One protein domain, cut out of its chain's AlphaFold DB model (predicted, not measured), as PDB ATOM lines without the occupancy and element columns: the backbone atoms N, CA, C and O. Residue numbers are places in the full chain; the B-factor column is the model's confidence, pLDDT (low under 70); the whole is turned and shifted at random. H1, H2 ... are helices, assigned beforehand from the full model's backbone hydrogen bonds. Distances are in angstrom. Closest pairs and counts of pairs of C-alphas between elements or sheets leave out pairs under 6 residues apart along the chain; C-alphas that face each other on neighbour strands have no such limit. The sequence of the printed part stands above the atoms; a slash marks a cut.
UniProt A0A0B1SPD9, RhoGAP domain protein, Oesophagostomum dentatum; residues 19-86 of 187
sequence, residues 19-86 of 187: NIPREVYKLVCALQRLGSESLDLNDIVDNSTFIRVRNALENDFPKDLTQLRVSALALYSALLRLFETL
ATOM      1  N   ASN A  19     -46.647  30.616  37.072       94.81
ATOM      2  CA  ASN A  19     -47.699  29.850  36.390       94.81
ATOM      3  C   ASN A  19     -47.781  30.022  34.862       94.81
ATOM      4  O   ASN A  19     -48.632  29.385  34.248       94.81
ATOM      5  N   ILE A  20     -46.902  30.802  34.230       96.19
ATOM      6  CA  ILE A  20     -46.826  30.884  32.767       96.19
ATOM      7  C   ILE A  20     -45.784  29.872  32.268       96.19
ATOM      8  O   ILE A  20     -44.645  29.898  32.738       96.19
ATOM      9  N   PRO A  21     -46.124  28.975  31.322       95.31
ATOM     10  CA  PRO A  21     -45.141  28.104  30.692       95.31
ATOM     11  C   PRO A  21     -44.055  28.924  29.992       95.31
ATOM     12  O   PRO A  21     -44.348  29.828  29.205       95.31
ATOM     13  N   ARG A  22     -42.792  28.578  30.245       94.50
ATOM     14  CA  ARG A  22     -41.624  29.301  29.724       94.50
ATOM     15  C   ARG A  22     -41.654  29.434  28.204       94.50
ATOM     16  O   ARG A  22     -41.293  30.476  27.670       94.50
ATOM     17  N   GLU A  23     -42.077  28.389  27.504       95.00
ATOM     18  CA  GLU A  23     -42.127  28.351  26.045       95.00
ATOM     19  C   GLU A  23     -43.140  29.365  25.495       95.00
ATOM     20  O   GLU A  23     -42.840  30.069  24.533       95.00
ATOM     21  N   VAL A  24     -44.301  29.496  26.152       96.56
ATOM     22  CA  VAL A  24     -45.316  30.511  25.824       96.56
ATOM     23  C   VAL A  24     -44.746  31.904  26.061       96.56
ATOM     24  O   VAL A  24     -44.808  32.751  25.172       96.56
ATOM     25  N   TYR A  25     -44.151  32.122  27.237       95.88
ATOM     26  CA  TYR A  25     -43.556  33.402  27.605       95.88
ATOM     27  C   TYR A  25     -42.497  33.849  26.586       95.88
ATOM     28  O   TYR A  25     -42.592  34.943  26.038       95.88
ATOM     29  N   LYS A  26     -41.545  32.973  26.243       95.31
ATOM     30  CA  LYS A  26     -40.471  33.281  25.288       95.31
ATOM     31  C   LYS A  26     -40.974  33.623  23.890       95.31
ATOM     32  O   LYS A  26     -40.451  34.545  23.266       95.31
ATOM     33  N   LEU A  27     -41.966  32.886  23.389       96.75
ATOM     34  CA  LEU A  27     -42.553  33.152  22.077       96.75
ATOM     35  C   LEU A  27     -43.262  34.509  22.052       96.75
ATOM     36  O   LEU A  27     -43.014  35.298  21.144       96.75
ATOM     37  N   VAL A  28     -44.084  34.806  23.064       96.44
ATOM     38  CA  VAL A  28     -44.791  36.093  23.171       96.44
ATOM     39  C   VAL A  28     -43.806  37.252  23.318       96.44
ATOM     40  O   VAL A  28     -43.914  38.228  22.580       96.44
ATOM     41  N   CYS A  29     -42.793  37.133  24.180       94.62
ATOM     42  CA  CYS A  29     -41.783  38.180  24.341       94.62
ATOM     43  C   CYS A  29     -40.990  38.430  23.055       94.62
ATOM     44  O   CYS A  29     -40.726  39.580  22.713       94.62
ATOM     45  N   ALA A  30     -40.626  37.380  22.312       95.31
ATOM     46  CA  ALA A  30     -39.949  37.548  21.030       95.31
ATOM     47  C   ALA A  30     -40.845  38.243  19.993       95.31
ATOM     48  O   ALA A  30     -40.373  39.129  19.285       95.31
ATOM     49  N   LEU A  31     -42.135  37.897  19.940       95.75
ATOM     50  CA  LEU A  31     -43.113  38.560  19.071       95.75
ATOM     51  C   LEU A  31     -43.285  40.041  19.428       95.75
ATOM     52  O   LEU A  31     -43.256  40.889  18.540       95.75
ATOM     53  N   GLN A  32     -43.392  40.365  20.717       93.94
ATOM     54  CA  GLN A  32     -43.471  41.750  21.190       93.94
ATOM     55  C   GLN A  32     -42.201  42.549  20.856       93.94
ATOM     56  O   GLN A  32     -42.299  43.698  20.439       93.94
ATOM     57  N   ARG A  33     -41.011  41.939  20.973       92.94
ATOM     58  CA  ARG A  33     -39.728  42.578  20.617       92.94
ATOM     59  C   ARG A  33     -39.590  42.854  19.119       92.94
ATOM     60  O   ARG A  33     -39.003  43.867  18.755       92.94
ATOM     61  N   LEU A  34     -40.082  41.955  18.264       91.19
ATOM     62  CA  LEU A  34     -40.064  42.153  16.810       91.19
ATOM     63  C   LEU A  34     -41.080  43.211  16.354       91.19
ATOM     64  O   LEU A  34     -40.884  43.830  15.311       91.19
ATOM     65  N   GLY A  35     -42.132  43.431  17.143       87.94
ATOM     66  CA  GLY A  35     -43.185  44.398  16.860       87.94
ATOM     67  C   GLY A  35     -44.211  43.881  15.852       87.94
ATOM     68  O   GLY A  35     -43.935  43.007  15.028       87.94
ATOM     69  N   SER A  36     -45.418  44.439  15.916       85.00
ATOM     70  CA  SER A  36     -46.550  44.018  15.084       85.00
ATOM     71  C   SER A  36     -46.356  44.297  13.590       85.00
ATOM     72  O   SER A  36     -46.819  43.515  12.770       85.00
ATOM     73  N   GLU A  37     -45.586  45.328  13.225       81.00
ATOM     74  CA  GLU A  37     -45.247  45.655  11.829       81.00
ATOM     75  C   GLU A  37     -44.469  44.536  11.117       81.00
ATOM     76  O   GLU A  37     -44.524  44.412   9.897       81.00
ATOM     77  N   SER A  38     -43.743  43.707  11.875       81.56
ATOM     78  CA  SER A  38     -42.996  42.566  11.334       81.56
ATOM     79  C   SER A  38     -43.861  41.319  11.106       81.56
ATOM     80  O   SER A  38     -43.400  40.350  10.495       81.56
ATOM     81  N   LEU A  39     -45.097  41.319  11.621       88.88
ATOM     82  CA  LEU A  39     -46.025  40.199  11.546       88.88
ATOM     83  C   LEU A  39     -46.923  40.334  10.313       88.88
ATOM     84  O   LEU A  39     -48.059  40.796  10.397       88.88
ATOM     85  N   ASP A  40     -46.429  39.867   9.170       86.75
ATOM     86  CA  ASP A  40     -47.280  39.651   8.001       86.75
ATOM     87  C   ASP A  40     -48.040  38.326   8.147       86.75
ATOM     88  O   ASP A  40     -47.469  37.243   8.021       86.75
ATOM     89  N   LEU A  41     -49.340  38.412   8.436       83.50
ATOM     90  CA  LEU A  41     -50.227  37.255   8.598       83.50
ATOM     91  C   LEU A  41     -50.522  36.517   7.279       83.50
ATOM     92  O   LEU A  41     -51.082  35.421   7.324       83.50
ATOM     93  N   ASN A  42     -50.157  37.090   6.126       81.69
ATOM     94  CA  ASN A  42     -50.361  36.485   4.805       81.69
ATOM     95  C   ASN A  42     -49.122  35.741   4.278       81.69
ATOM     96  O   ASN A  42     -49.183  35.148   3.198       81.69
ATOM     97  N   ASP A  43     -48.007  35.786   5.007       81.31
ATOM     98  CA  ASP A  43     -46.753  35.151   4.604       81.31
ATOM     99  C   ASP A  43     -46.814  33.608   4.736       81.31
ATOM    100  O   ASP A  43     -47.708  33.029   5.360       81.31
ATOM    101  N   ILE A  44     -45.861  32.906   4.119       79.75
ATOM    102  CA  ILE A  44     -45.782  31.441   4.113       79.75
ATOM    103  C   ILE A  44     -44.661  30.989   5.049       79.75
ATOM    104  O   ILE A  44     -43.493  31.325   4.867       79.75
ATOM    105  N   VAL A  45     -44.993  30.137   6.022       81.62
ATOM    106  CA  VAL A  45     -43.998  29.565   6.940       81.62
ATOM    107  C   VAL A  45     -43.541  28.185   6.473       81.62
ATOM    108  O   VAL A  45     -44.322  27.234   6.429       81.62
ATOM    109  N   ASP A  46     -42.244  28.046   6.201       80.81
ATOM    110  CA  ASP A  46     -41.616  26.758   5.885       80.81
ATOM    111  C   ASP A  46     -41.511  25.846   7.128       80.81
ATOM    112  O   ASP A  46     -41.144  26.290   8.223       80.81
ATOM    113  N   ASN A  47     -41.760  24.542   6.952       80.81
ATOM    114  CA  ASN A  47     -41.647  23.517   7.999       80.81
ATOM    115  C   ASN A  47     -40.265  23.475   8.683       80.81
ATOM    116  O   ASN A  47     -40.172  23.205   9.883       80.81
ATOM    117  N   SER A  48     -39.188  23.761   7.953       85.75
ATOM    118  CA  SER A  48     -37.825  23.853   8.490       85.75
ATOM    119  C   SER A  48     -37.688  24.945   9.555       85.75
ATOM    120  O   SER A  48     -36.957  24.771  10.533       85.75
ATOM    121  N   THR A  49     -38.450  26.033   9.433       88.75
ATOM    122  CA  THR A  49     -38.466  27.137  10.398       88.75
ATOM    123  C   THR A  49     -39.081  26.701  11.725       88.75
ATOM    124  O   THR A  49     -38.524  26.987  12.785       88.75
ATOM    125  N   PHE A  50     -40.157  25.912  11.685       86.50
ATOM    126  CA  PHE A  50     -40.764  25.340  12.891       86.50
ATOM    127  C   PHE A  50     -39.809  24.418  13.646       86.50
ATOM    128  O   PHE A  50     -39.753  24.468  14.873       86.50
ATOM    129  N   ILE A  51     -39.032  23.598  12.930       89.75
ATOM    130  CA  ILE A  51     -38.035  22.717  13.554       89.75
ATOM    131  C   ILE A  51     -36.993  23.552  14.305       89.75
ATOM    132  O   ILE A  51     -36.635  23.210  15.430       89.75
ATOM    133  N   ARG A  52     -36.545  24.676  13.728       93.19
ATOM    134  CA  ARG A  52     -35.590  25.586  14.385       93.19
ATOM    135  C   ARG A  52     -36.169  26.192  15.662       93.19
ATOM    136  O   ARG A  52     -35.487  26.175  16.683       93.19
ATOM    137  N   VAL A  53     -37.412  26.679  15.620       95.19
ATOM    138  CA  VAL A  53     -38.083  27.255  16.799       95.19
ATOM    139  C   VAL A  53     -38.296  26.196  17.882       95.19
ATOM    140  O   VAL A  53     -37.941  26.428  19.034       95.19
ATOM    141  N   ARG A  54     -38.795  25.006  17.523       93.06
ATOM    142  CA  ARG A  54     -38.988  23.900  18.474       93.06
ATOM    143  C   ARG A  54     -37.676  23.502  19.143       93.06
ATOM    144  O   ARG A  54     -37.618  23.446  20.365       93.06
ATOM    145  N   ASN A  55     -36.622  23.281  18.356       94.25
ATOM    146  CA  ASN A  55     -35.315  22.914  18.896       94.25
ATOM    147  C   ASN A  55     -34.790  24.001  19.849       94.25
ATOM    148  O   ASN A  55     -34.188  23.676  20.868       94.25
ATOM    149  N   ALA A  56     -35.028  25.281  19.552       95.12
ATOM    150  CA  ALA A  56     -34.610  26.369  20.428       95.12
ATOM    151  C   ALA A  56     -35.351  26.380  21.773       95.12
ATOM    152  O   ALA A  56     -34.738  26.609  22.815       95.12
ATOM    153  N   LEU A  57     -36.656  26.092  21.757       94.06
ATOM    154  CA  LEU A  57     -37.478  25.965  22.961       94.06
ATOM    155  C   LEU A  57     -37.060  24.755  23.809       94.06
ATOM    156  O   LEU A  57     -36.873  24.891  25.015       94.06
ATOM    157  N   GLU A  58     -36.846  23.597  23.177       93.00
ATOM    158  CA  GLU A  58     -36.425  22.357  23.846       93.00
ATOM    159  C   GLU A  58     -35.045  22.488  24.509       93.00
ATOM    160  O   GLU A  58     -34.849  22.019  25.630       93.00
ATOM    161  N   ASN A  59     -34.097  23.149  23.838       92.62
ATOM    162  CA  ASN A  59     -32.731  23.345  24.340       92.62
ATOM    163  C   ASN A  59     -32.570  24.609  25.197       92.62
ATOM    164  O   ASN A  59     -31.473  24.878  25.684       92.62
ATOM    165  N   ASP A  60     -33.634  25.399  25.364       89.75
ATOM    166  CA  ASP A  60     -33.614  26.682  26.070       89.75
ATOM    167  C   ASP A  60     -32.565  27.682  25.518       89.75
ATOM    168  O   ASP A  60     -32.036  28.522  26.257       89.75
ATOM    169  N   PHE A  61     -32.265  27.602  24.212       87.94
ATOM    170  CA  PHE A  61     -31.226  28.382  23.530       87.94
ATOM    171  C   PHE A  61     -31.584  28.690  22.057       87.94
ATOM    172  O   PHE A  61     -31.924  27.766  21.320       87.94
ATOM    173  N   PRO A  62     -31.431  29.938  21.566       88.69
ATOM    174  CA  PRO A  62     -30.982  31.125  22.294       88.69
ATOM    175  C   PRO A  62     -31.993  31.551  23.366       88.69
ATOM    176  O   PRO A  62     -33.154  31.141  23.346       88.69
ATOM    177  N   LYS A  63     -31.548  32.361  24.335       87.31
ATOM    178  CA  LYS A  63     -32.455  32.914  25.354       87.31
ATOM    179  C   LYS A  63     -33.503  33.819  24.709       87.31
ATOM    180  O   LYS A  63     -34.688  33.637  24.953       87.31
ATOM    181  N   ASP A  64     -33.056  34.689  23.805       89.31
ATOM    182  CA  ASP A  64     -33.919  35.526  22.980       89.31
ATOM    183  C   ASP A  64     -34.171  34.889  21.605       89.31
ATOM    184  O   ASP A  64     -33.252  34.748  20.793       89.31
ATOM    185  N   LEU A  65     -35.424  34.516  21.324       94.25
ATOM    186  CA  LEU A  65     -35.789  33.833  20.078       94.25
ATOM    187  C   LEU A  65     -35.693  34.735  18.839       94.25
ATOM    188  O   LEU A  65     -35.610  34.207  17.730       94.25
ATOM    189  N   THR A  66     -35.619  36.064  18.991       92.62
ATOM    190  CA  THR A  66     -35.377  36.975  17.852       92.62
ATOM    191  C   THR A  66     -34.038  36.679  17.154       92.62
ATOM    192  O   THR A  66     -33.889  36.862  15.944       92.62
ATOM    193  N   GLN A  67     -33.079  36.095  17.885       93.00
ATOM    194  CA  GLN A  67     -31.762  35.713  17.371       93.00
ATOM    195  C   GLN A  67     -31.808  34.530  16.394       93.00
ATOM    196  O   GLN A  67     -30.833  34.284  15.679       93.00
ATOM    197  N   LEU A  68     -32.930  33.805  16.313       91.06
ATOM    198  CA  LEU A  68     -33.092  32.695  15.376       91.06
ATOM    199  C   LEU A  68     -33.147  33.146  13.913       91.06
ATOM    200  O   LEU A  68     -32.988  32.301  13.032       91.06
ATOM    201  N   ARG A  69     -33.324  34.445  13.625       87.50
ATOM    202  CA  ARG A  69     -33.458  34.970  12.252       87.50
ATOM    203  C   ARG A  69     -34.540  34.218  11.467       87.50
ATOM    204  O   ARG A  69     -34.303  33.721  10.366       87.50
ATOM    205  N   VAL A  70     -35.696  34.062  12.101       90.50
ATOM    206  CA  VAL A  70     -36.925  33.518  11.514       90.50
ATOM    207  C   VAL A  70     -37.955  34.643  11.427       90.50
ATOM    208  O   VAL A  70     -37.827  35.627  12.156       90.50
ATOM    209  N   SER A  71     -38.950  34.531  10.545       91.25
ATOM    210  CA  SER A  71     -40.004  35.547  10.453       91.25
ATOM    211  C   SER A  71     -40.840  35.599  11.738       91.25
ATOM    212  O   SER A  71     -40.974  34.594  12.448       91.25
ATOM    213  N   ALA A  72     -41.441  36.756  12.031       93.00
ATOM    214  CA  ALA A  72     -42.373  36.883  13.152       93.00
ATOM    215  C   ALA A  72     -43.560  35.918  12.994       93.00
ATOM    216  O   ALA A  72     -43.964  35.276  13.965       93.00
ATOM    217  N   LEU A  73     -44.035  35.708  11.759       93.00
ATOM    218  CA  LEU A  73     -45.080  34.730  11.468       93.00
ATOM    219  C   LEU A  73     -44.681  33.301  11.865       93.00
ATOM    220  O   LEU A  73     -45.524  32.538  12.337       93.00
ATOM    221  N   ALA A  74     -43.407  32.925  11.731       93.50
ATOM    222  CA  ALA A  74     -42.948  31.606  12.152       93.50
ATOM    223  C   ALA A  74     -43.009  31.422  13.674       93.50
ATOM    224  O   ALA A  74     -43.403  30.355  14.146       93.50
ATOM    225  N   LEU A  75     -42.660  32.457  14.446       95.81
ATOM    226  CA  LEU A  75     -42.794  32.445  15.908       95.81
ATOM    227  C   LEU A  75     -44.269  32.415  16.325       95.81
ATOM    228  O   LEU A  75     -44.652  31.627  17.188       95.81
ATOM    229  N   TYR A  76     -45.105  33.215  15.664       95.50
ATOM    230  CA  TYR A  76     -46.548  33.268  15.892       95.50
ATOM    231  C   TYR A  76     -47.224  31.922  15.596       95.50
ATOM    232  O   TYR A  76     -47.975  31.386  16.410       95.50
ATOM    233  N   SER A  77     -46.882  31.309  14.465       94.00
ATOM    234  CA  SER A  77     -47.394  29.992  14.084       94.00
ATOM    235  C   SER A  77     -46.892  28.893  15.023       94.00
ATOM    236  O   SER A  77     -47.633  27.962  15.342       94.00
ATOM    237  N   ALA A  78     -45.641  28.980  15.493       95.25
ATOM    238  CA  ALA A  78     -45.114  28.050  16.489       95.25
ATOM    239  C   ALA A  78     -45.871  28.157  17.823       95.25
ATOM    240  O   ALA A  78     -46.118  27.132  18.456       95.25
ATOM    241  N   LEU A  79     -46.290  29.365  18.211       96.69
ATOM    242  CA  LEU A  79     -47.115  29.592  19.395       96.69
ATOM    243  C   LEU A  79     -48.505  28.955  19.259       96.69
ATOM    244  O   LEU A  79     -48.916  28.222  20.156       96.69
ATOM    245  N   LEU A  80     -49.199  29.143  18.130       95.12
ATOM    246  CA  LEU A  80     -50.472  28.453  17.862       95.12
ATOM    247  C   LEU A  80     -50.315  26.926  17.939       95.12
ATOM    248  O   LEU A  80     -51.075  26.242  18.630       95.12
ATOM    249  N   ARG A  81     -49.276  26.391  17.289       93.19
ATOM    250  CA  ARG A  81     -48.988  24.951  17.255       93.19
ATOM    251  C   ARG A  81     -48.614  24.386  18.629       93.19
ATOM    252  O   ARG A  81     -48.929  23.235  18.932       93.19
ATOM    253  N   LEU A  82     -47.976  25.181  19.488       95.12
ATOM    254  CA  LEU A  82     -47.714  24.800  20.878       95.12
ATOM    255  C   LEU A  82     -49.029  24.500  21.614       95.12
ATOM    256  O   LEU A  82     -49.139  23.469  22.272       95.12
ATOM    257  N   PHE A  83     -50.056  25.341  21.447       95.62
ATOM    258  CA  PHE A  83     -51.371  25.101  22.052       95.62
ATOM    259  C   PHE A  83     -52.138  23.955  21.401       95.62
ATOM    260  O   PHE A  83     -52.829  23.211  22.101       95.62
ATOM    261  N   GLU A  84     -51.996  23.770  20.091       91.50
ATOM    262  CA  GLU A  84     -52.587  22.639  19.371       91.50
ATOM    263  C   GLU A  84     -52.053  21.287  19.881       91.50
ATOM    264  O   GLU A  84     -52.800  20.316  19.972       91.50
ATOM    265  N   THR A  85     -50.776  21.236  20.275       91.19
ATOM    266  CA  THR A  85     -50.071  19.993  20.634       91.19
ATOM    267  C   THR A  85     -50.129  19.603  22.112       91.19
ATOM    268  O   THR A  85     -49.667  18.510  22.451       91.19
ATOM    269  N   LEU A  86     -50.689  20.428  23.013       91.81
ATOM    270  CA  LEU A  86     -50.792  20.015  24.422       91.81
ATOM    271  C   LEU A  86     -51.697  18.779  24.547       91.81
ATOM    272  O   LEU A  86     -52.597  18.557  23.743       91.81
TER     273      LEU A  86
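AT A GLANCE: This is residues 19 to 86 of the 187 residues of the protein "RhoGAP domain protein" of Oesophagostomum dentatum (UniProt A0A0B1SPD9). Two longer helices, H4 and H1, pack side by side and run opposite ways, and a third, H2, packs at a steep angle on residues 74 to 78 of H4. The short H3 bridges H1 and H2, and the long link of residues 35 to 46 loops round one end of the model from H1 to H2. The printed part has 68 residues with four named helices, in the order H1, H2, H3, H4, and no named strand; the class is all helix. It is compact, with a radius of gyration of the C-alphas of 11.0 A, and rounded, spanning 30 by 23 by 20 A.

HOW THE PARTS SIT: Begin with H4, residues 72 to 85, the longest helix. It touches H1, residues 22 to 34, at a shallow tilt of 21 degrees, opposite ways; look at Leu 31 and Ala 72, whose C-alphas are the closest at 6.2 A. With residues 74 to 78 alone, H4 touches residues 49 to 54 of H2, residues 47 to 58; the closest C-alphas, of Phe 50 and Ala 78, are 6.3 A apart, and the tilt of 69 degrees, the same way, is only just steep. H3, residues 65 to 68, touches H1, closest at the C-alphas of Ala 30 and Thr 66, 5.6 A. In H1, H2 and H4 every O i to N i+4 pair is within hydrogen-bond range; H3 is too short for such a pair.

IN THESE COORDINATES: Find C-alpha 72 at (-42.373, 36.883, 13.152); from there H4 runs 20.0 A to C-alpha 85 at (-50.071, 19.993, 20.634). H1 starts at C-alpha 22, (-41.624, 29.301, 29.724), and is 18.3 A long; H2 measures 16.7 A and H3 5.5 A.

THE WHOLE: The C-alphas farthest apart, of Asn 19 and Asn 42, are 32.4 A apart. The printed part has no cut, and no printed residue has a pLDDT under 70.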